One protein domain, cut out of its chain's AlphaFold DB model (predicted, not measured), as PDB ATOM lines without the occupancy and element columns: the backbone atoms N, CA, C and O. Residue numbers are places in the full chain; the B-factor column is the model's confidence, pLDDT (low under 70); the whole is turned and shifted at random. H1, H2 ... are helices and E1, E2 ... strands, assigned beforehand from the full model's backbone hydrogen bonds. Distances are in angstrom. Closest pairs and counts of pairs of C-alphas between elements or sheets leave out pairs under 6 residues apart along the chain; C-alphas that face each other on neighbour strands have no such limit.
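AT A GLANCE: This is residues 44 to 190 and 471 to 494 of the 614 residues of the protein "calcium-activated potassium channel slo-1-like" of Clupea harengus (UniProt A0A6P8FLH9). A curled sheet of four strands, like part of a barrel, sits between helices on both faces, H4 and H5 on one and H2 and H8 on the other, three layers in all. H1 packs across H2 and H8, on their side away from the sheet; H6 lies far out at the opposite end, and residues 78 to 84, of which 82 to 84 belong to H3, stick out. The 171 printed residues are of mixed class, along the chain H1 H2 H3 E1 H4 E2 E3 E4 H5 H6 H7 H8; the sheet runs E1 E4 E2 E3, all antiparallel. E1, H4 and E2 make a split strand-helix-strand unit, two strands running the same way with E4 between them, its crossover right-handed. The whole is compact, with a radius of gyration of the C-alphas of 17.3 A and spans of 51 by 46 by 28 A.

HOW THE PARTS SIT: H1, residues 44 to 57, touches H2, residues 61 to 69, with its residues 51 to 55 alone, at a steep tilt of 47 degrees, opposite ways; the closest C-alphas, of Ser 55 and Leu 61, are 5.3 A apart. H2 only just touches H3, residues 82 to 91, with 3 pairs of C-alphas within 8 A, Asn 67 and Met 91 closest at 5.3 A. E1, residues 94 to 99, is the antiparallel neighbour of E4, residues 153 to 158, with N 96 and O 156 within hydrogen-bond range at 2.8 A. E4 is also antiparallel to E2, residues 123 to 131, with N 125 and O 155 at 2.9 A. E2 and E3, residues 135 to 140, are a hairpin, with N 129 and O 137 at 2.8 A. H4, residues 109 to 120, lies over E4 and E2 at a height over the sheet of 9.4 A; its closest C-alphas to E2 are Ser 113 and Leu 124, 5.1 A. H5, residues 161 to 169, is on the same face, over E1 and E4; C-alphas 99 and 168 are closest, 5.4 A. H6, residues 172 to 175, touches no helix. H7, residues 471 to 475, touches H8, residues 479 to 488, only at the corner, and only just, with 3 pairs. H8 is on the opposite face to H4, across the strands at 83 degrees to E2 on the local plane, and touches H1, Gly 50 and Val 487 closest at 5.4 A. Every O i to N i+4 pair is within hydrogen-bond range in H1, H2, H4, H7 and H8, 5 of 6 in H3 and 1 of 5 in H5, where 5 of 6 O i to N i+3 pairs are; H6 is too short for one.

IN THESE COORDINATES: H1 begins at C-alpha 44, (4.614, 0.345, 49.625), and is 20.3 A long. E2, 24.2 A, begins at C-alpha 123, (26.469, -15.969, 48.065). H8 ends at C-alpha 488, (4.735, -11.543, 49.764).

THE WHOLE: The farthest C-alphas, of Asp 80 and Glu 133, are 55.2 A apart. Residues 191 to 470 are not printed, and C-alphas 190 and 471 are 35.1 A apart across the cut. The links H2 to H3 and E3 to E4 are long. Confidence is under 70 at residues 71 to 81, 131 to 136, 190 and 490 to 491.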
ATOM      1  N   LEU A  44       3.919   0.024  48.390       85.12
ATOM      2  CA  LEU A  44       4.614   0.345  49.625       85.12
ATOM      3  C   LEU A  44       3.914  -0.243  50.877       85.12
ATOM      4  O   LEU A  44       4.583  -0.767  51.767       85.12
ATOM      5  N   ALA A  45       2.578  -0.188  50.943       84.44
ATOM      6  CA  ALA A  45       1.810  -0.723  52.074       84.44
ATOM      7  C   ALA A  45       1.889  -2.256  52.166       84.44
ATOM      8  O   ALA A  45       2.105  -2.790  53.257       84.44
ATOM      9  N   GLU A  46       1.788  -2.931  51.021       87.00
ATOM     10  CA  GLU A  46       1.924  -4.381  50.903       87.00
ATOM     11  C   GLU A  46       3.317  -4.831  51.338       87.00
ATOM     12  O   GLU A  46       3.446  -5.687  52.212       87.00
ATOM     13  N   LEU A  47       4.372  -4.195  50.816       89.12
ATOM     14  CA  LEU A  47       5.741  -4.527  51.201       89.12
ATOM     15  C   LEU A  47       5.981  -4.297  52.691       89.12
ATOM     16  O   LEU A  47       6.541  -5.174  53.348       89.12
ATOM     17  N   LYS A  48       5.525  -3.169  53.257       91.81
ATOM     18  CA  LYS A  48       5.626  -2.901  54.704       91.81
ATOM     19  C   LYS A  48       5.046  -4.059  55.511       91.81
ATOM     20  O   LYS A  48       5.725  -4.627  56.368       91.81
ATOM     21  N   LEU A  49       3.787  -4.406  55.245       92.62
ATOM     22  CA  LEU A  49       3.097  -5.461  55.980       92.62
ATOM     23  C   LEU A  49       3.706  -6.836  55.706       92.62
ATOM     24  O   LEU A  49       3.835  -7.625  56.641       92.62
ATOM     25  N   GLY A  50       4.182  -7.087  54.490       92.94
ATOM     26  CA  GLY A  50       4.877  -8.310  54.117       92.94
ATOM     27  C   GLY A  50       6.205  -8.497  54.854       92.94
ATOM     28  O   GLY A  50       6.458  -9.571  55.407       92.94
ATOM     29  N   PHE A  51       7.038  -7.454  54.953       93.19
ATOM     30  CA  PHE A  51       8.291  -7.496  55.718       93.19
ATOM     31  C   PHE A  51       8.030  -7.777  57.197       93.19
ATOM     32  O   PHE A  51       8.734  -8.581  57.824       93.19
ATOM     33  N   MET A  52       7.002  -7.141  57.762       94.38
ATOM     34  CA  MET A  52       6.618  -7.361  59.152       94.38
ATOM     35  C   MET A  52       6.052  -8.768  59.373       94.38
ATOM     36  O   MET A  52       6.422  -9.433  60.344       94.38
ATOM     37  N   ALA A  53       5.227  -9.263  58.452       94.56
ATOM     38  CA  ALA A  53       4.679 -10.613  58.468       94.56
ATOM     39  C   ALA A  53       5.789 -11.671  58.409       94.56
ATOM     40  O   ALA A  53       5.884 -12.522  59.297       94.56
ATOM     41  N   GLN A  54       6.703 -11.588  57.442       93.12
ATOM     42  CA  GLN A  54       7.828 -12.523  57.358       93.12
ATOM     43  C   GLN A  54       8.730 -12.462  58.594       93.12
ATOM     44  O   GLN A  54       9.197 -13.497  59.068       93.12
ATOM     45  N   SER A  55       8.902 -11.286  59.198       95.00
ATOM     46  CA  SER A  55       9.650 -11.145  60.454       95.00
ATOM     47  C   SER A  55       8.966 -11.835  61.642       95.00
ATOM     48  O   SER A  55       9.643 -12.297  62.562       95.00
ATOM     49  N   CYS A  56       7.641 -12.020  61.603       94.06
ATOM     50  CA  CYS A  56       6.925 -12.853  62.577       94.06
ATOM     51  C   CYS A  56       7.246 -14.343  62.425       94.06
ATOM     52  O   CYS A  56       7.160 -15.112  63.392       94.06
ATOM     53  N   LEU A  57       7.561 -14.792  61.208       91.38
ATOM     54  CA  LEU A  57       7.984 -16.164  60.926       91.38
ATOM     55  C   LEU A  57       9.462 -16.352  61.269       91.38
ATOM     56  O   LEU A  57       9.800 -17.322  61.955       91.38
ATOM     57  N   VAL A  58      10.285 -15.391  60.851       93.19
ATOM     58  CA  VAL A  58      11.747 -15.389  60.882       93.19
ATOM     59  C   VAL A  58      12.233 -14.073  61.528       93.19
ATOM     60  O   VAL A  58      12.441 -13.083  60.828       93.19
ATOM     61  N   PRO A  59      12.424 -14.029  62.861       92.94
ATOM     62  CA  PRO A  59      12.816 -12.806  63.567       92.94
ATOM     63  C   PRO A  59      14.110 -12.190  63.020       92.94
ATOM     64  O   PRO A  59      15.085 -12.912  62.804       92.94
ATOM     65  N   GLY A  60      14.127 -10.871  62.810       91.81
ATOM     66  CA  GLY A  60      15.273 -10.131  62.258       91.81
ATOM     67  C   GLY A  60      15.402 -10.149  60.732       91.81
ATOM     68  O   GLY A  60      16.298  -9.504  60.190       91.81
ATOM     69  N   LEU A  61      14.512 -10.844  60.016       92.81
ATOM     70  CA  LEU A  61      14.567 -10.904  58.554       92.81
ATOM     71  C   LEU A  61      14.340  -9.535  57.892       92.81
ATOM     72  O   LEU A  61      15.005  -9.243  56.903       92.81
ATOM     73  N   SER A  62      13.450  -8.691  58.428       92.69
ATOM     74  CA  SER A  62      13.243  -7.328  57.918       92.69
ATOM     75  C   SER A  62      14.541  -6.527  57.887       92.69
ATOM     76  O   SER A  62      14.853  -5.932  56.864       92.69
ATOM     77  N   THR A  63      15.327  -6.567  58.964       92.69
ATOM     78  CA  THR A  63      16.647  -5.927  59.049       92.69
ATOM     79  C   THR A  63      17.633  -6.533  58.062       92.69
ATOM     80  O   THR A  63      18.327  -5.796  57.369       92.69
ATOM     81  N   LEU A  64      17.684  -7.869  57.968       92.69
ATOM     82  CA  LEU A  64      18.577  -8.564  57.035       92.69
ATOM     83  C   LEU A  64      18.328  -8.108  55.596       92.69
ATOM     84  O   LEU A  64      19.269  -7.754  54.894       92.69
ATOM     85  N   LEU A  65      17.064  -8.101  55.173       91.12
ATOM     86  CA  LEU A  65      16.683  -7.710  53.821       91.12
ATOM     87  C   LEU A  65      16.803  -6.195  53.605       91.12
ATOM     88  O   LEU A  65      17.312  -5.783  52.572       91.12
ATOM     89  N   ALA A  66      16.404  -5.364  54.571       89.69
ATOM     90  CA  ALA A  66      16.546  -3.911  54.468       89.69
ATOM     91  C   ALA A  66      18.013  -3.489  54.291       89.69
ATOM     92  O   ALA A  66      18.292  -2.605  53.487       89.69
ATOM     93  N   ASN A  67      18.947  -4.158  54.975       89.75
ATOM     94  CA  ASN A  67      20.378  -3.926  54.787       89.75
ATOM     95  C   ASN A  67      20.844  -4.304  53.370       89.75
ATOM     96  O   ASN A  67      21.624  -3.569  52.789       89.75
ATOM     97  N   LEU A  68      20.316  -5.384  52.782       89.06
ATOM     98  CA  LEU A  68      20.685  -5.827  51.428       89.06
ATOM     99  C   LEU A  68      20.192  -4.908  50.297       89.06
ATOM    100  O   LEU A  68      20.720  -4.978  49.186       89.06
ATOM    101  N   PHE A  69      19.161  -4.097  50.551       83.12
ATOM    102  CA  PHE A  69      18.589  -3.164  49.571       83.12
ATOM    103  C   PHE A  69      18.971  -1.702  49.829       83.12
ATOM    104  O   PHE A  69      18.646  -0.835  49.019       83.12
ATOM    105  N   SER A  70      19.633  -1.407  50.949       79.38
ATOM    106  CA  SER A  70      20.031  -0.051  51.312       79.38
ATOM    107  C   SER A  70      21.503   0.167  50.994       79.38
ATOM    108  O   SER A  70      22.368  -0.460  51.597       79.38
ATOM    109  N   MET A  71      21.786   1.103  50.085       69.50
ATOM    110  CA  MET A  71      23.155   1.528  49.796       69.50
ATOM    111  C   MET A  71      23.713   2.303  50.987       69.50
ATOM    112  O   MET A  71      23.439   3.495  51.157       69.50
ATOM    113  N   GLN A  72      24.494   1.633  51.831       67.94
ATOM    114  CA  GLN A  72      25.129   2.259  52.985       67.94
ATOM    115  C   GLN A  72      26.637   2.296  52.807       67.94
ATOM    116  O   GLN A  72      27.328   1.308  52.995       67.94
ATOM    117  N   GLY A  73      27.164   3.474  52.473       56.94
ATOM    118  CA  GLY A  73      28.600   3.738  52.450       56.94
ATOM    119  C   GLY A  73      29.029   4.517  53.689       56.94
ATOM    120  O   GLY A  73      28.426   5.533  54.032       56.94
ATOM    121  N   GLY A  74      30.096   4.083  54.355       56.50
ATOM    122  CA  GLY A  74      30.700   4.852  55.440       56.50
ATOM    123  C   GLY A  74      32.013   4.234  55.908       56.50
ATOM    124  O   GLY A  74      32.108   3.008  55.942       56.50
ATOM    125  N   PRO A  75      33.032   5.037  56.258       50.97
ATOM    126  CA  PRO A  75      34.275   4.509  56.798       50.97
ATOM    127  C   PRO A  75      33.999   3.752  58.100       50.97
ATOM    128  O   PRO A  75      33.247   4.218  58.957       50.97
ATOM    129  N   LEU A  76      34.627   2.585  58.248       56.59
ATOM    130  CA  LEU A  76      34.655   1.847  59.504       56.59
ATOM    131  C   LEU A  76      35.389   2.701  60.544       56.59
ATOM    132  O   LEU A  76      36.615   2.660  60.638       56.59
ATOM    133  N   GLU A  77      34.656   3.493  61.325       55.28
ATOM    134  CA  GLU A  77      35.217   4.016  62.564       55.28
ATOM    135  C   GLU A  77      35.587   2.817  63.441       55.28
ATOM    136  O   GLU A  77      34.789   1.883  63.595       55.28
ATOM    137  N   ALA A  78      36.814   2.833  63.966       49.28
ATOM    138  CA  ALA A  78      37.318   1.845  64.906       49.28
ATOM    139  C   ALA A  78      36.517   1.955  66.213       49.28
ATOM    140  O   ALA A  78      36.912   2.655  67.137       49.28
ATOM    141  N   ASP A  79      35.343   1.331  66.239       54.41
ATOM    142  CA  ASP A  79      34.445   1.308  67.386       54.41
ATOM    143  C   ASP A  79      34.596  -0.053  68.091       54.41
ATOM    144  O   ASP A  79      34.467  -1.109  67.468       54.41
ATOM    145  N   ASP A  80      34.909  -0.011  69.390       53.97
ATOM    146  CA  ASP A  80      35.512  -1.072  70.225       53.97
ATOM    147  C   ASP A  80      34.570  -2.242  70.622       53.97
ATOM    148  O   ASP A  80      34.903  -3.053  71.490       53.97
ATOM    149  N   HIS A  81      33.387  -2.376  70.009       58.34
ATOM    150  CA  HIS A  81      32.388  -3.387  70.397       58.34
ATOM    151  C   HIS A  81      32.263  -4.545  69.391       58.34
ATOM    152  O   HIS A  81      31.953  -4.348  68.213       58.34
ATOM    153  N   SER A  82      32.428  -5.780  69.882       72.25
ATOM    154  CA  SER A  82      32.507  -7.023  69.095       72.25
ATOM    155  C   SER A  82      31.306  -7.277  68.183       72.25
ATOM    156  O   SER A  82      31.500  -7.564  67.003       72.25
ATOM    157  N   TRP A  83      30.068  -7.131  68.673       84.31
ATOM    158  CA  TRP A  83      28.878  -7.416  67.858       84.31
ATOM    159  C   TRP A  83      28.662  -6.412  66.712       84.31
ATOM    160  O   TRP A  83      28.260  -6.805  65.615       84.31
ATOM    161  N   ARG A  84      28.977  -5.123  66.929       83.38
ATOM    162  CA  ARG A  84      28.806  -4.062  65.917       83.38
ATOM    163  C   ARG A  84      29.698  -4.286  64.710       83.38
ATOM    164  O   ARG A  84      29.279  -3.983  63.598       83.38
ATOM    165  N   LYS A  85      30.899  -4.826  64.921       85.81
ATOM    166  CA  LYS A  85      31.815  -5.182  63.838       85.81
ATOM    167  C   LYS A  85      31.161  -6.176  62.875       85.81
ATOM    168  O   LYS A  85      31.043  -5.878  61.693       85.81
ATOM    169  N   PHE A  86      30.668  -7.304  63.394       88.00
ATOM    170  CA  PHE A  86      30.017  -8.333  62.576       88.00
ATOM    171  C   PHE A  86      28.726  -7.840  61.920       88.00
ATOM    172  O   PHE A  86      28.429  -8.206  60.786       88.00
ATOM    173  N   TYR A  87      27.964  -6.995  62.620       89.88
ATOM    174  CA  TYR A  87      26.776  -6.371  62.050       89.88
ATOM    175  C   TYR A  87      27.136  -5.445  60.876       89.88
ATOM    176  O   TYR A  87      26.598  -5.622  59.787       89.88
ATOM    177  N   ARG A  88      28.100  -4.526  61.055       86.31
ATOM    178  CA  ARG A  88      28.556  -3.594  60.007       86.31
ATOM    179  C   ARG A  88      29.131  -4.321  58.794       86.31
ATOM    180  O   ARG A  88      28.792  -3.957  57.679       86.31
ATOM    181  N   GLU A  89      29.929  -5.372  58.991       86.56
ATOM    182  CA  GLU A  89      30.433  -6.212  57.888       86.56
ATOM    183  C   GLU A  89      29.296  -6.785  57.020       86.56
ATOM    184  O   GLU A  89      29.449  -6.914  55.810       86.56
ATOM    185  N   GLY A  90      28.141  -7.103  57.615       86.81
ATOM    186  CA  GLY A  90      26.951  -7.536  56.880       86.81
ATOM    187  C   GLY A  90      26.118  -6.396  56.279       86.81
ATOM    188  O   GLY A  90      25.381  -6.640  55.330       86.81
ATOM    189  N   MET A  91      26.212  -5.174  56.817       86.62
ATOM    190  CA  MET A  91      25.478  -4.002  56.314       86.62
ATOM    191  C   MET A  91      26.001  -3.497  54.970       86.62
ATOM    192  O   MET A  91      25.224  -2.952  54.202       86.62
ATOM    193  N   TYR A  92      27.294  -3.671  54.688       86.75
ATOM    194  CA  TYR A  92      27.912  -3.237  53.426       86.75
ATOM    195  C   TYR A  92      27.656  -4.190  52.254       86.75
ATOM    196  O   TYR A  92      28.275  -4.058  51.205       86.75
ATOM    197  N   LYS A  93      26.801  -5.195  52.441       89.50
ATOM    198  CA  LYS A  93      26.526  -6.207  51.427       89.50
ATOM    199  C   LYS A  93      25.201  -5.925  50.762       89.50
ATOM    200  O   LYS A  93      24.221  -5.619  51.431       89.50
ATOM    201  N   GLU A  94      25.172  -6.112  49.455       90.00
ATOM    202  CA  GLU A  94      24.050  -5.743  48.605       90.00
ATOM    203  C   GLU A  94      23.693  -6.888  47.654       90.00
ATOM    204  O   GLU A  94      24.488  -7.807  47.414       90.00
ATOM    205  N   ILE A  95      22.475  -6.843  47.111       90.69
ATOM    206  CA  ILE A  95      22.019  -7.790  46.091       90.69
ATOM    207  C   ILE A  95      22.385  -7.281  44.695       90.69
ATOM    208  O   ILE A  95      21.948  -6.217  44.260       90.69
ATOM    209  N   TYR A  96      23.102  -8.119  43.957       91.31
ATOM    210  CA  TYR A  96      23.487  -7.911  42.570       91.31
ATOM    211  C   TYR A  96      22.885  -8.990  41.670       91.31
ATOM    212  O   TYR A  96      22.654 -10.128  42.092       91.31
ATOM    213  N   THR A  97      22.656  -8.647  40.404       91.75
ATOM    214  CA  THR A  97      22.270  -9.607  39.365       91.75
ATOM    215  C   THR A  97      23.348  -9.684  38.300       91.75
ATOM    216  O   THR A  97      23.762  -8.673  37.741       91.75
ATOM    217  N   GLU A  98      23.801 -10.897  38.008       93.00
ATOM    218  CA  GLU A  98      24.827 -11.148  36.995       93.00
ATOM    219  C   GLU A  98      24.489 -12.409  36.209       93.00
ATOM    220  O   GLU A  98      23.976 -13.392  36.752       93.00
ATOM    221  N   TYR A  99      24.788 -12.395  34.912       92.94
ATOM    222  CA  TYR A  99      24.642 -13.586  34.080       92.94
ATOM    223  C   TYR A  99      25.730 -14.585  34.441       92.94
ATOM    224  O   TYR A  99      26.913 -14.262  34.383       92.94
ATOM    225  N   LEU A 100      25.342 -15.810  34.787       92.88
ATOM    226  CA  LEU A 100      26.299 -16.842  35.165       92.88
ATOM    227  C   LEU A 100      27.131 -17.286  33.954       92.88
ATOM    228  O   LEU A 100      26.616 -17.472  32.848       92.88
ATOM    229  N   SER A 101      28.430 -17.499  34.181       91.38
ATOM    230  CA  SER A 101      29.348 -18.036  33.171       91.38
ATOM    231  C   SER A 101      28.881 -19.387  32.611       91.38
ATOM    232  O   SER A 101      28.268 -20.200  33.307       91.38
ATOM    233  N   SER A 102      29.289 -19.694  31.375       88.19
ATOM    234  CA  SER A 102      29.087 -21.008  30.740       88.19
ATOM    235  C   SER A 102      29.541 -22.199  31.601       88.19
ATOM    236  O   SER A 102      28.929 -23.261  31.523       88.19
ATOM    237  N   THR A 103      30.522 -22.009  32.497       89.00
ATOM    238  CA  THR A 103      30.984 -23.027  33.462       89.00
ATOM    239  C   THR A 103      29.865 -23.558  34.366       89.00
ATOM    240  O   THR A 103      29.916 -24.707  34.798       89.00
ATOM    241  N   PHE A 104      28.855 -22.737  34.663       90.25
ATOM    242  CA  PHE A 104      27.740 -23.122  35.529       90.25
ATOM    243  C   PHE A 104      26.645 -23.904  34.792       90.25
ATOM    244  O   PHE A 104      25.761 -24.466  35.436       90.25
ATOM    245  N   THR A 105      26.698 -23.973  33.458       91.12
ATOM    246  CA  THR A 105      25.662 -24.633  32.653       91.12
ATOM    247  C   THR A 105      25.629 -26.136  32.941       91.12
ATOM    248  O   THR A 105      26.655 -26.812  32.901       91.12
ATOM    249  N   GLY A 106      24.443 -26.675  33.228       89.38
ATOM    250  CA  GLY A 106      24.233 -28.089  33.562       89.38
ATOM    251  C   GLY A 106      24.500 -28.452  35.029       89.38
ATOM    252  O   GLY A 106      24.141 -29.552  35.461       89.38
ATOM    253  N   LEU A 107      25.065 -27.541  35.829       91.88
ATOM    254  CA  LEU A 107      25.173 -27.737  37.273       91.88
ATOM    255  C   LEU A 107      23.798 -27.602  37.940       91.88
ATOM    256  O   LEU A 107      22.910 -26.895  37.457       91.88
ATOM    257  N   SER A 108      23.623 -28.303  39.061       93.31
ATOM    258  CA  SER A 108      22.516 -28.006  39.977       93.31
ATOM    259  C   SER A 108      22.790 -26.700  40.725       93.31
ATOM    260  O   SER A 108      23.947 -26.306  40.907       93.31
ATOM    261  N   PHE A 109      21.734 -26.046  41.206       94.00
ATOM    262  CA  PHE A 109      21.866 -24.817  41.990       94.00
ATOM    263  C   PHE A 109      22.737 -24.999  43.240       94.00
ATOM    264  O   PHE A 109      23.605 -24.171  43.503       94.00
ATOM    265  N   ALA A 110      22.584 -26.117  43.954       93.00
ATOM    266  CA  ALA A 110      23.406 -26.452  45.116       93.00
ATOM    267  C   ALA A 110      24.910 -26.484  44.778       93.00
ATOM    268  O   ALA A 110      25.733 -25.873  45.460       93.00
ATOM    269  N   GLN A 111      25.276 -27.137  43.672       92.94
ATOM    270  CA  GLN A 111      26.666 -27.198  43.213       92.94
ATOM    271  C   GLN A 111      27.201 -25.820  42.807       92.94
ATOM    272  O   GLN A 111      28.337 -25.479  43.140       92.94
ATOM    273  N   ALA A 112      26.387 -25.023  42.112       94.06
ATOM    274  CA  ALA A 112      26.757 -23.673  41.701       94.06
ATOM    275  C   ALA A 112      26.936 -22.734  42.901       94.06
ATOM    276  O   ALA A 112      27.957 -22.056  42.993       94.06
ATOM    277  N   SER A 113      26.003 -22.751  43.855       95.00
ATOM    278  CA  SER A 113      26.063 -21.938  45.073       95.00
ATOM    279  C   SER A 113      27.281 -22.300  45.930       95.00
ATOM    280  O   SER A 113      28.013 -21.416  46.375       95.00
ATOM    281  N   LYS A 114      27.612 -23.595  46.042       93.38
ATOM    282  CA  LYS A 114      28.850 -24.065  46.682       93.38
ATOM    283  C   LYS A 114      30.110 -23.537  45.995       93.38
ATOM    284  O   LYS A 114      31.046 -23.128  46.681       93.38
ATOM    285  N   LEU A 115      30.154 -23.531  44.662       92.62
ATOM    286  CA  LEU A 115      31.291 -22.991  43.915       92.62
ATOM    287  C   LEU A 115      31.424 -21.475  44.121       92.62
ATOM    288  O   LEU A 115      32.522 -20.999  44.412       92.62
ATOM    289  N   CYS A 116      30.316 -20.735  44.028       93.50
ATOM    290  CA  CYS A 116      30.286 -19.295  44.280       93.50
ATOM    291  C   CYS A 116      30.791 -18.964  45.689       93.50
ATOM    292  O   CYS A 116      31.673 -18.119  45.845       93.50
ATOM    293  N   PHE A 117      30.316 -19.689  46.699       93.38
ATOM    294  CA  PHE A 117      30.684 -19.432  48.085       93.38
ATOM    295  C   PHE A 117      32.152 -19.775  48.370       93.38
ATOM    296  O   PHE A 117      32.891 -18.961  48.914       93.38
ATOM    297  N   LEU A 118      32.610 -20.963  47.961       90.94
ATOM    298  CA  LEU A 118      33.949 -21.453  48.304       90.94
ATOM    299  C   LEU A 118      35.077 -20.823  47.482       90.94
ATOM    300  O   LEU A 118      36.189 -20.711  47.993       90.94
ATOM    301  N   LYS A 119      34.830 -20.497  46.207       89.88
ATOM    302  CA  LYS A 119      35.875 -20.023  45.281       89.88
ATOM    303  C   LYS A 119      35.751 -18.550  44.914       89.88
ATOM    304  O   LYS A 119      36.773 -17.935  44.634       89.88
ATOM    305  N   LEU A 120      34.542 -17.989  44.892       90.00
ATOM    306  CA  LEU A 120      34.326 -16.589  44.500       90.00
ATOM    307  C   LEU A 120      34.060 -15.661  45.689       90.00
ATOM    308  O   LEU A 120      34.048 -14.445  45.493       90.00
ATOM    309  N   ASN A 121      33.865 -16.222  46.890       91.75
ATOM    310  CA  ASN A 121      33.380 -15.512  48.075       91.75
ATOM    311  C   ASN A 121      32.065 -14.756  47.795       91.75
ATOM    312  O   ASN A 121      31.889 -13.614  48.205       91.75
ATOM    313  N   LEU A 122      31.161 -15.390  47.041       94.00
ATOM    314  CA  LEU A 122      29.852 -14.852  46.669       94.00
ATOM    315  C   LEU A 122      28.742 -15.767  47.176       94.00
ATOM    316  O   LEU A 122      28.851 -16.989  47.079       94.00
ATOM    317  N   SER A 123      27.637 -15.191  47.643       94.19
ATOM    318  CA  SER A 123      26.469 -15.969  48.065       94.19
ATOM    319  C   SER A 123      25.383 -15.928  46.993       94.19
ATOM    320  O   SER A 123      24.733 -14.903  46.812       94.19
ATOM    321  N   LEU A 124      25.169 -17.042  46.289       95.38
ATOM    322  CA  LEU A 124      24.091 -17.187  45.304       95.38
ATOM    323  C   LEU A 124      22.777 -17.557  46.012       95.38
ATOM    324  O   LEU A 124      22.687 -18.637  46.600       95.38
ATOM    325  N   ILE A 125      21.769 -16.681  45.940       93.81
ATOM    326  CA  ILE A 125      20.469 -16.851  46.623       93.81
ATOM    327  C   ILE A 125      19.414 -17.495  45.717       93.81
ATOM    328  O   ILE A 125      18.580 -18.286  46.167       93.81
ATOM    329  N   GLY A 126      19.436 -17.152  44.434       92.75
ATOM    330  CA  GLY A 126      18.409 -17.559  43.486       92.75
ATOM    331  C   GLY A 126      18.856 -17.395  42.045       92.75
ATOM    332  O   GLY A 126      19.928 -16.851  41.767       92.75
ATOM    333  N   ILE A 127      18.028 -17.883  41.135       92.88
ATOM    334  CA  ILE A 127      18.239 -17.784  39.692       92.88
ATOM    335  C   ILE A 127      16.942 -17.392  39.002       92.88
ATOM    336  O   ILE A 127      15.847 -17.672  39.488       92.88
ATOM    337  N   GLU A 128      17.079 -16.785  37.839       89.94
ATOM    338  CA  GLU A 128      15.983 -16.635  36.900       89.94
ATOM    339  C   GLU A 128      15.728 -17.964  36.177       89.94
ATOM    340  O   GLU A 128      16.638 -18.612  35.650       89.94
ATOM    341  N   TYR A 129      14.473 -18.386  36.162       84.19
ATOM    342  CA  TYR A 129      14.012 -19.586  35.494       84.19
ATOM    343  C   TYR A 129      13.038 -19.212  34.385       84.19
ATOM    344  O   TYR A 129      11.995 -18.613  34.629       84.19
ATOM    345  N   GLN A 130      13.376 -19.606  33.162       79.81
ATOM    346  CA  GLN A 130      12.489 -19.456  32.017       79.81
ATOM    347  C   GLN A 130      11.517 -20.641  31.964       79.81
ATOM    348  O   GLN A 130      11.940 -21.781  31.721       79.81
ATOM    349  N   SER A 131      10.235 -20.356  32.194       64.94
ATOM    350  CA  SER A 131       9.123 -21.295  32.060       64.94
ATOM    351  C   SER A 131       8.421 -21.039  30.722       64.94
ATOM    352  O   SER A 131       7.815 -19.994  30.517       64.94
ATOM    353  N   GLY A 132       8.532 -21.968  29.771       65.06
ATOM    354  CA  GLY A 132       7.963 -21.790  28.428       65.06
ATOM    355  C   GLY A 132       8.730 -20.792  27.546       65.06
ATOM    356  O   GLY A 132       9.936 -20.604  27.709       65.06
ATOM    357  N   GLU A 133       8.044 -20.201  26.561       51.06
ATOM    358  CA  GLU A 133       8.672 -19.346  25.540       51.06
ATOM    359  C   GLU A 133       8.887 -17.892  25.999       51.06
ATOM    360  O   GLU A 133       9.851 -17.264  25.559       51.06
ATOM    361  N   THR A 134       8.055 -17.363  26.907       51.47
ATOM    362  CA  THR A 134       8.021 -15.917  27.219       51.47
ATOM    363  C   THR A 134       8.028 -15.547  28.703       51.47
ATOM    364  O   THR A 134       8.214 -14.372  29.008       51.47
ATOM    365  N   GLU A 135       7.851 -16.492  29.633       61.25
ATOM    366  CA  GLU A 135       7.742 -16.171  31.063       61.25
ATOM    367  C   GLU A 135       9.039 -16.470  31.823       61.25
ATOM    368  O   GLU A 135       9.561 -17.589  31.818       61.25
ATOM    369  N   PHE A 136       9.552 -15.449  32.509       69.25
ATOM    370  CA  PHE A 136      10.686 -15.554  33.419       69.25
ATOM    371  C   PHE A 136      10.186 -15.438  34.859       69.25
ATOM    372  O   PHE A 136       9.453 -14.515  35.204       69.25
ATOM    373  N   CYS A 137      10.585 -16.383  35.705       77.00
ATOM    374  CA  CYS A 137      10.249 -16.416  37.123       77.00
ATOM    375  C   CYS A 137      11.531 -16.426  37.957       77.00
ATOM    376  O   CYS A 137      12.513 -17.077  37.599       77.00
ATOM    377  N   VAL A 138      11.532 -15.730  39.091       86.19
ATOM    378  CA  VAL A 138      12.652 -15.766  40.035       86.19
ATOM    379  C   VAL A 138      12.459 -16.932  40.998       86.19
ATOM    380  O   VAL A 138      11.485 -16.977  41.746       86.19
ATOM    381  N   LEU A 139      13.404 -17.872  41.014       87.56
ATOM    382  CA  LEU A 139      13.396 -19.003  41.938       87.56
ATOM    383  C   LEU A 139      14.470 -18.830  43.012       87.56
ATOM    384  O   LEU A 139      15.669 -18.796  42.725       87.56
ATOM    385  N   VAL A 140      14.032 -18.773  44.269       90.12
ATOM    386  CA  VAL A 140      14.902 -18.733  45.451       90.12
ATOM    387  C   VAL A 140      15.194 -20.156  45.908       90.12
ATOM    388  O   VAL A 140      14.263 -20.905  46.201       90.12
ATOM    389  N   ASN A 141      16.478 -20.515  46.009       91.88
ATOM    390  CA  ASN A 141      16.939 -21.876  46.319       91.88
ATOM    391  C   ASN A 141      16.141 -22.967  45.564       91.88
ATOM    392  O   ASN A 141      15.377 -23.709  46.193       91.88
ATOM    393  N   PRO A 142      16.232 -23.026  44.222       88.94
ATOM    394  CA  PRO A 142      15.510 -24.018  43.435       88.94
ATOM    395  C   PRO A 142      15.975 -25.453  43.751       88.94
ATOM    396  O   PRO A 142      17.148 -25.675  44.066       88.94
ATOM    397  N   PRO A 143      15.080 -26.444  43.610       84.44
ATOM    398  CA  PRO A 143      15.385 -27.852  43.849       84.44
ATOM    399  C   PRO A 143      16.429 -28.416  42.871       84.44
ATOM    400  O   PRO A 143      16.606 -27.929  41.753       84.44
ATOM    401  N   SER A 144      17.097 -29.499  43.274       84.19
ATOM    402  CA  SER A 144      18.260 -30.076  42.579       84.19
ATOM    403  C   SER A 144      17.996 -30.612  41.163       84.19
ATOM    404  O   SER A 144      18.937 -30.724  40.369       84.19
ATOM    405  N   HIS A 145      16.740 -30.908  40.815       84.38
ATOM    406  CA  HIS A 145      16.359 -31.305  39.457       84.38
ATOM    407  C   HIS A 145      16.424 -30.138  38.458       84.38
ATOM    408  O   HIS A 145      16.609 -30.372  37.263       84.38
ATOM    409  N   ILE A 146      16.325 -28.890  38.930       87.00
ATOM    410  CA  ILE A 146      16.464 -27.702  38.087       87.00
ATOM    411  C   ILE A 146      17.950 -27.476  37.798       87.00
ATOM    412  O   ILE A 146      18.779 -27.299  38.696       87.00
ATOM    413  N   ARG A 147      18.291 -27.488  36.508       90.75
ATOM    414  CA  ARG A 147      19.651 -27.261  36.010       90.75
ATOM    415  C   ARG A 147      19.802 -25.839  35.499       90.75
ATOM    416  O   ARG A 147      18.908 -25.313  34.836       90.75
ATOM    417  N   ILE A 148      20.961 -25.247  35.764       91.56
ATOM    418  CA  ILE A 148      21.299 -23.912  35.269       91.56
ATOM    419  C   ILE A 148      21.488 -23.985  33.751       91.56
ATOM    420  O   ILE A 148      22.252 -24.816  33.248       91.56
ATOM    421  N   LYS A 149      20.775 -23.123  33.021       90.06
ATOM    422  CA  LYS A 149      20.869 -23.009  31.564       90.06
ATOM    423  C   LYS A 149      21.951 -21.989  31.195       90.06
ATOM    424  O   LYS A 149      22.454 -21.239  32.030       90.06
ATOM    425  N   ASN A 150      22.336 -21.973  29.922       86.88
ATOM    426  CA  ASN A 150      23.266 -20.962  29.436       86.88
ATOM    427  C   ASN A 150      22.620 -19.571  29.536       86.88
ATOM    428  O   ASN A 150      21.451 -19.421  29.185       86.88
ATOM    429  N   LYS A 151      23.392 -18.567  29.970       85.38
ATOM    430  CA  LYS A 151      22.926 -17.188  30.203       85.38
ATOM    431  C   LYS A 151      21.768 -17.069  31.203       85.38
ATOM    432  O   LYS A 151      20.951 -16.165  31.090       85.38
ATOM    433  N   THR A 152      21.702 -17.950  32.196       91.38
ATOM    434  CA  THR A 152      20.803 -17.757  33.338       91.38
ATOM    435  C   THR A 152      21.291 -16.593  34.205       91.38
ATOM    436  O   THR A 152      22.472 -16.536  34.559       91.38
ATOM    437  N   LEU A 153      20.384 -15.684  34.564       92.19
ATOM    438  CA  LEU A 153      20.657 -14.618  35.523       92.19
ATOM    439  C   LEU A 153      20.688 -15.185  36.951       92.19
ATOM    440  O   LEU A 153      19.771 -15.896  37.367       92.19
ATOM    441  N   GLY A 154      21.749 -14.893  37.701       94.00
ATOM    442  CA  GLY A 154      21.898 -15.266  39.107       94.00
ATOM    443  C   GLY A 154      21.742 -14.063  40.033       94.00
ATOM    444  O   GLY A 154      22.243 -12.980  39.732       94.00
ATOM    445  N   PHE A 155      21.085 -14.269  41.174       94.25
ATOM    446  CA  PHE A 155      20.962 -13.283  42.249       94.25
ATOM    447  C   PHE A 155      22.026 -13.557  43.313       94.25
ATOM    448  O   PHE A 155      21.998 -14.599  43.978       94.25
ATOM    449  N   LEU A 156      22.973 -12.635  43.454       94.56
ATOM    450  CA  LEU A 156      24.178 -12.774  44.267       94.56
ATOM    451  C   LEU A 156      24.191 -11.715  45.373       94.56
ATOM    452  O   LEU A 156      23.837 -10.570  45.121       94.56
ATOM    453  N   ILE A 157      24.647 -12.076  46.571       93.81
ATOM    454  CA  ILE A 157      25.039 -11.107  47.603       93.81
ATOM    455  C   ILE A 157      26.552 -10.917  47.526       93.81
ATOM    456  O   ILE A 157      27.299 -11.905  47.589       93.81
ATOM    457  N   ALA A 158      26.984  -9.663  47.421       92.25
ATOM    458  CA  ALA A 158      28.388  -9.262  47.399       92.25
ATOM    459  C   ALA A 158      28.581  -7.913  48.110       92.25
ATOM    460  O   ALA A 158      27.610  -7.211  48.371       92.25
ATOM    461  N   GLU A 159      29.829  -7.565  48.424       89.00
ATOM    462  CA  GLU A 159      30.185  -6.234  48.945       89.00
ATOM    463  C   GLU A 159      30.206  -5.180  47.828       89.00
ATOM    464  O   GLU A 159      29.786  -4.054  48.041       89.00
ATOM    465  N   ASP A 160      30.629  -5.568  46.621       88.56
ATOM    466  CA  ASP A 160      30.763  -4.670  45.474       88.56
ATOM    467  C   ASP A 160      30.211  -5.295  44.180       88.56
ATOM    468  O   ASP A 160      30.258  -6.511  43.963       88.56
ATOM    469  N   ALA A 161      29.811  -4.450  43.227       87.69
ATOM    470  CA  ALA A 161      29.431  -4.890  41.880       87.69
ATOM    471  C   ALA A 161      30.576  -5.624  41.148       87.69
ATOM    472  O   ALA A 161      30.354  -6.605  40.438       87.69
ATOM    473  N   ALA A 162      31.823  -5.176  41.344       88.88
ATOM    474  CA  ALA A 162      33.006  -5.826  40.768       88.88
ATOM    475  C   ALA A 162      33.186  -7.260  41.292       88.88
ATOM    476  O   ALA A 162      33.658  -8.142  40.565       88.88
ATOM    477  N   ASP A 163      32.772  -7.490  42.537       90.56
ATOM    478  CA  ASP A 163      32.807  -8.790  43.175       90.56
ATOM    479  C   ASP A 163      31.773  -9.730  42.566       90.56
ATOM    480  O   ASP A 163      32.120 -10.849  42.175       90.56
ATOM    481  N   ALA A 164      30.538  -9.254  42.398       90.94
ATOM    482  CA  ALA A 164      29.475 -10.007  41.738       90.94
ATOM    483  C   ALA A 164      29.844 -10.386  40.293       90.94
ATOM    484  O   ALA A 164      29.640 -11.534  39.883       90.94
ATOM    485  N   HIS A 165      30.483  -9.473  39.549       91.44
ATOM    486  CA  HIS A 165      30.863  -9.690  38.152       91.44
ATOM    487  C   HIS A 165      31.788 -10.908  37.950       91.44
ATOM    488  O   HIS A 165      31.792 -11.522  36.877       91.44
ATOM    489  N   ARG A 166      32.522 -11.344  38.990       90.62
ATOM    490  CA  ARG A 166      33.345 -12.572  38.950       90.62
ATOM    491  C   ARG A 166      32.553 -13.816  38.562       90.62
ATOM    492  O   ARG A 166      33.103 -14.696  37.894       90.62
ATOM    493  N   ALA A 167      31.277 -13.896  38.939       91.56
ATOM    494  CA  ALA A 167      30.415 -15.019  38.575       91.56
ATOM    495  C   ALA A 167      30.182 -15.115  37.054       91.56
ATOM    496  O   ALA A 167      30.048 -16.220  36.518       91.56
ATOM    497  N   GLY A 168      30.201 -13.983  36.345       90.19
ATOM    498  CA  GLY A 168      29.963 -13.935  34.902       90.19
ATOM    499  C   GLY A 168      31.150 -14.362  34.045       90.19
ATOM    500  O   GLY A 168      30.960 -14.936  32.974       90.19
ATOM    501  N   PHE A 169      32.381 -14.176  34.527       88.44
ATOM    502  CA  PHE A 169      33.595 -14.538  33.779       88.44
ATOM    503  C   PHE A 169      34.397 -15.703  34.382       88.44
ATOM    504  O   PHE A 169      35.495 -16.014  33.904       88.44
ATOM    505  N   TYR A 170      33.879 -16.373  35.417       89.44
ATOM    506  CA  TYR A 170      34.546 -17.529  36.013       89.44
ATOM    507  C   TYR A 170      34.721 -18.675  35.005       89.44
ATOM    508  O   TYR A 170      33.763 -19.143  34.389       89.44
ATOM    509  N   CYS A 171      35.949 -19.174  34.869       88.12
ATOM    510  CA  CYS A 171      36.283 -20.304  34.012       88.12
ATOM    511  C   CYS A 171      36.962 -21.390  34.839       88.12
ATOM    512  O   CYS A 171      38.011 -21.144  35.436       88.12
ATOM    513  N   TRP A 172      36.404 -22.602  34.828       84.31
ATOM    514  CA  TRP A 172      36.987 -23.741  35.543       84.31
ATOM    515  C   TRP A 172      38.434 -24.022  35.108       84.31
ATOM    516  O   TRP A 172      39.298 -24.268  35.941       84.31
ATOM    517  N   VAL A 173      38.743 -23.920  33.815       85.25
ATOM    518  CA  VAL A 173      40.090 -24.225  33.299       85.25
ATOM    519  C   VAL A 173      41.121 -23.186  33.749       85.25
ATOM    520  O   VAL A 173      42.233 -23.540  34.131       85.25
ATOM    521  N   CYS A 174      40.764 -21.902  33.723       84.38
ATOM    522  CA  CYS A 174      41.704 -20.822  34.025       84.38
ATOM    523  C   CYS A 174      41.792 -20.497  35.518       84.38
ATOM    524  O   CYS A 174      42.854 -20.099  35.991       84.38
ATOM    525  N   HIS A 175      40.684 -20.615  36.254       86.12
ATOM    526  CA  HIS A 175      40.551 -20.042  37.596       86.12
ATOM    527  C   HIS A 175      40.466 -21.084  38.715       86.12
ATOM    528  O   HIS A 175      40.537 -20.707  39.878       86.12
ATOM    529  N   ASN A 176      40.363 -22.386  38.420       83.94
ATOM    530  CA  ASN A 176      40.248 -23.410  39.470       83.94
ATOM    531  C   ASN A 176      41.466 -23.451  40.421       83.94
ATOM    532  O   ASN A 176      41.310 -23.677  41.622       83.94
ATOM    533  N   HIS A 177      42.666 -23.174  39.899       83.00
ATOM    534  CA  HIS A 177      43.920 -23.149  40.664       83.00
ATOM    535  C   HIS A 177      44.236 -21.794  41.319       83.00
ATOM    536  O   HIS A 177      45.285 -21.652  41.945       83.00
ATOM    537  N   ILE A 178      43.382 -20.786  41.137       81.69
ATOM    538  CA  ILE A 178      43.573 -19.463  41.731       81.69
ATOM    539  C   ILE A 178      42.808 -19.438  43.053       81.69
ATOM    540  O   ILE A 178      41.581 -19.442  43.052       81.69
ATOM    541  N   ASP A 179      43.536 -19.415  44.168       75.75
ATOM    542  CA  ASP A 179      42.934 -19.274  45.501       75.75
ATOM    543  C   ASP A 179      42.844 -17.803  45.950       75.75
ATOM    544  O   ASP A 179      42.010 -17.462  46.780       75.75
ATOM    545  N   ASP A 180      43.662 -16.918  45.367       78.81
ATOM    546  CA  ASP A 180      43.622 -15.476  45.629       78.81
ATOM    547  C   ASP A 180      42.693 -14.756  44.637       78.81
ATOM    548  O   ASP A 180      43.000 -14.612  43.446       78.81
ATOM    549  N   ILE A 181      41.558 -14.289  45.153       81.56
ATOM    550  CA  ILE A 181      40.466 -13.663  44.400       81.56
ATOM    551  C   ILE A 181      40.947 -12.419  43.642       81.56
ATOM    552  O   ILE A 181      40.532 -12.201  42.501       81.56
ATOM    553  N   SER A 182      41.884 -11.647  44.202       79.06
ATOM    554  CA  SER A 182      42.386 -10.410  43.586       79.06
ATOM    555  C   SER A 182      43.146 -10.644  42.277       79.06
ATOM    556  O   SER A 182      43.350  -9.721  41.485       79.06
ATOM    557  N   ARG A 183      43.577 -11.883  42.015       79.75
ATOM    558  CA  ARG A 183      44.288 -12.261  40.786       79.75
ATOM    559  C   ARG A 183      43.351 -12.736  39.677       79.75
ATOM    560  O   ARG A 183      43.818 -12.935  38.552       79.75
ATOM    561  N   MET A 184      42.064 -12.922  39.970       82.06
ATOM    562  CA  MET A 184      41.083 -13.397  39.001       82.06
ATOM    563  C   MET A 184      40.731 -12.282  38.011       82.06
ATOM    564  O   MET A 184      40.322 -11.190  38.393       82.06
ATOM    565  N   LYS A 185      40.912 -12.552  36.717       82.75
ATOM    566  CA  LYS A 185      40.652 -11.604  35.625       82.75
ATOM    567  C   LYS A 185      39.764 -12.253  34.566       82.75
ATOM    568  O   LYS A 185      39.766 -13.478  34.466       82.75
ATOM    569  N   PRO A 186      39.040 -11.468  33.750       81.56
ATOM    570  CA  PRO A 186      38.253 -12.020  32.658       81.56
ATOM    571  C   PRO A 186      39.152 -12.819  31.709       81.56
ATOM    572  O   PRO A 186      40.154 -12.317  31.189       81.56
ATOM    573  N   CYS A 187      38.809 -14.093  31.522       80.62
ATOM    574  CA  CYS A 187      39.534 -14.989  30.633       80.62
ATOM    575  C   CYS A 187      39.061 -14.813  29.179       80.62
ATOM    576  O   CYS A 187      37.959 -14.336  28.922       80.62
ATOM    577  N   LYS A 188      39.895 -15.214  28.212       77.31
ATOM    578  CA  LYS A 188      39.564 -15.175  26.773       77.31
ATOM    579  C   LYS A 188      39.007 -16.504  26.246       77.31
ATOM    580  O   LYS A 188      39.077 -16.761  25.049       77.31
ATOM    581  N   CYS A 189      38.541 -17.387  27.125       76.62
ATOM    582  CA  CYS A 189      37.964 -18.658  26.704       76.62
ATOM    583  C   CYS A 189      36.603 -18.401  26.048       76.62
ATOM    584  O   CYS A 189      35.686 -17.923  26.710       76.62
ATOM    585  N   GLU A 190      36.459 -18.725  24.765       59.53
ATOM    586  CA  GLU A 190      35.142 -18.780  24.127       59.53
ATOM    587  C   GLU A 190      34.396 -20.018  24.636       59.53
ATOM    588  O   GLU A 190      34.932 -21.121  24.553       59.53
ATOM    589  N   SER A 471      15.076   2.973  44.716       82.06
ATOM    590  CA  SER A 471      16.297   3.185  43.928       82.06
ATOM    591  C   SER A 471      16.886   1.862  43.429       82.06
ATOM    592  O   SER A 471      17.253   1.767  42.256       82.06
ATOM    593  N   ALA A 472      16.902   0.812  44.255       81.75
ATOM    594  CA  ALA A 472      17.357  -0.517  43.848       81.75
ATOM    595  C   ALA A 472      16.522  -1.087  42.687       81.75
ATOM    596  O   ALA A 472      17.078  -1.654  41.744       81.75
ATOM    597  N   THR A 473      15.204  -0.870  42.694       81.12
ATOM    598  CA  THR A 473      14.309  -1.306  41.611       81.12
ATOM    599  C   THR A 473      14.512  -0.532  40.312       81.12
ATOM    600  O   THR A 473      14.279  -1.077  39.237       81.12
ATOM    601  N   TYR A 474      14.990   0.715  40.386       82.06
ATOM    602  CA  TYR A 474      15.359   1.486  39.195       82.06
ATOM    603  C   TYR A 474      16.607   0.914  38.509       82.06
ATOM    604  O   TYR A 474      16.648   0.810  37.284       82.06
ATOM    605  N   PHE A 475      17.625   0.529  39.285       81.88
ATOM    606  CA  PHE A 475      18.855  -0.046  38.732       81.88
ATOM    607  C   PHE A 475      18.690  -1.499  38.289       81.88
ATOM    608  O   PHE A 475      19.389  -1.946  37.379       81.88
ATOM    609  N   ASN A 476      17.781  -2.238  38.923       80.06
ATOM    610  CA  ASN A 476      17.603  -3.657  38.681       80.06
ATOM    611  C   ASN A 476      16.121  -4.028  38.588       80.06
ATOM    612  O   ASN A 476      15.441  -4.206  39.599       80.06
ATOM    613  N   ALA A 477      15.654  -4.226  37.354       78.38
ATOM    614  CA  ALA A 477      14.266  -4.573  37.055       78.38
ATOM    615  C   ALA A 477      13.804  -5.897  37.695       78.38
ATOM    616  O   ALA A 477      12.608  -6.116  37.862       78.38
ATOM    617  N   ASN A 478      14.737  -6.771  38.094       80.69
ATOM    618  CA  ASN A 478      14.426  -8.093  38.635       80.69
ATOM    619  C   ASN A 478      14.399  -8.151  40.174       80.69
ATOM    620  O   ASN A 478      13.941  -9.145  40.742       80.69
ATOM    621  N   VAL A 479      14.858  -7.100  40.864       82.44
ATOM    622  CA  VAL A 479      14.791  -6.994  42.336       82.44
ATOM    623  C   VAL A 479      13.353  -6.979  42.878       82.44
ATOM    624  O   VAL A 479      13.114  -7.712  43.840       82.44
ATOM    625  N   PRO A 480      12.380  -6.245  42.293       80.38
ATOM    626  CA  PRO A 480      10.990  -6.308  42.752       80.38
ATOM    627  C   PRO A 480      10.439  -7.742  42.755       80.38
ATOM    628  O   PRO A 480       9.889  -8.193  43.755       80.38
ATOM    629  N   ASN A 481      10.682  -8.501  41.681       81.19
ATOM    630  CA  ASN A 481      10.220  -9.889  41.552       81.19
ATOM    631  C   ASN A 481      10.852 -10.810  42.609       81.19
ATOM    632  O   ASN A 481      10.179 -11.678  43.175       81.19
ATOM    633  N   LEU A 482      12.139 -10.607  42.918       86.00
ATOM    634  CA  LEU A 482      12.812 -11.316  44.007       86.00
ATOM    635  C   LEU A 482      12.160 -10.998  45.360       86.00
ATOM    636  O   LEU A 482      11.923 -11.908  46.155       86.00
ATOM    637  N   ILE A 483      11.859  -9.728  45.622       85.88
ATOM    638  CA  ILE A 483      11.256  -9.292  46.886       85.88
ATOM    639  C   ILE A 483       9.844  -9.824  47.027       85.88
ATOM    640  O   ILE A 483       9.542 -10.378  48.075       85.88
ATOM    641  N   ASN A 484       9.012  -9.754  45.993       82.38
ATOM    642  CA  ASN A 484       7.668 -10.335  46.033       82.38
ATOM    643  C   ASN A 484       7.748 -11.846  46.323       82.38
ATOM    644  O   ASN A 484       7.059 -12.383  47.191       82.38
ATOM    645  N   THR A 485       8.712 -12.541  45.720       84.81
ATOM    646  CA  THR A 485       8.932 -13.966  46.007       84.81
ATOM    647  C   THR A 485       9.346 -14.223  47.465       84.81
ATOM    648  O   THR A 485       8.847 -15.162  48.088       84.81
ATOM    649  N   LEU A 486      10.241 -13.404  48.031       87.00
ATOM    650  CA  LEU A 486      10.757 -13.562  49.400       87.00
ATOM    651  C   LEU A 486       9.789 -13.066  50.486       87.00
ATOM    652  O   LEU A 486       9.755 -13.627  51.582       87.00
ATOM    653  N   VAL A 487       9.050 -11.995  50.201       87.75
ATOM    654  CA  VAL A 487       8.294 -11.205  51.175       87.75
ATOM    655  C   VAL A 487       6.809 -11.522  51.103       87.75
ATOM    656  O   VAL A 487       6.240 -11.946  52.110       87.75
ATOM    657  N   THR A 488       6.193 -11.388  49.927       82.50
ATOM    658  CA  THR A 488       4.735 -11.543  49.764       82.50
ATOM    659  C   THR A 488       4.312 -13.013  49.694       82.50
ATOM    660  O   THR A 488       3.144 -13.350  49.861       82.50
ATOM    661  N   GLY A 489       5.281 -13.930  49.576       74.19
ATOM    662  CA  GLY A 489       5.026 -15.369  49.499       74.19
ATOM    663  C   GLY A 489       4.772 -15.845  48.073       74.19
ATOM    664  O   GLY A 489       4.257 -16.951  47.890       74.19
ATOM    665  N   GLY A 490       5.200 -15.060  47.079       69.44
ATOM    666  CA  GLY A 490       5.031 -15.328  45.654       69.44
ATOM    667  C   GLY A 490       3.708 -14.800  45.127       69.44
ATOM    668  O   GLY A 490       2.921 -15.577  44.598       69.44
ATOM    669  N   ASP A 491       3.468 -13.500  45.275       69.56
ATOM    670  CA  ASP A 491       2.390 -12.882  44.511       69.56
ATOM    671  C   ASP A 491       2.660 -13.061  43.008       69.56
ATOM    672  O   ASP A 491       3.790 -12.885  42.536       69.56
ATOM    673  N   THR A 492       1.643 -13.513  42.280       74.56
ATOM    674  CA  THR A 492       1.738 -13.777  40.842       74.56
ATOM    675  C   THR A 492       0.860 -12.779  40.106       74.56
ATOM    676  O   THR A 492      -0.218 -12.460  40.600       74.56
ATOM    677  N   PRO A 493       1.221 -12.360  38.883       73.38
ATOM    678  CA  PRO A 493       0.366 -11.465  38.102       73.38
ATOM    679  C   PRO A 493      -1.064 -12.001  37.915       73.38
ATOM    680  O   PRO A 493      -2.014 -11.230  37.833       73.38
ATOM    681  N   ALA A 494      -1.229 -13.330  37.887       74.94
ATOM    682  CA  ALA A 494      -2.536 -13.982  37.844       74.94
ATOM    683  C   ALA A 494      -3.361 -13.746  39.122       74.94
ATOM    684  O   ALA A 494      -4.570 -13.533  39.040       74.94
TER     685      ALA A 494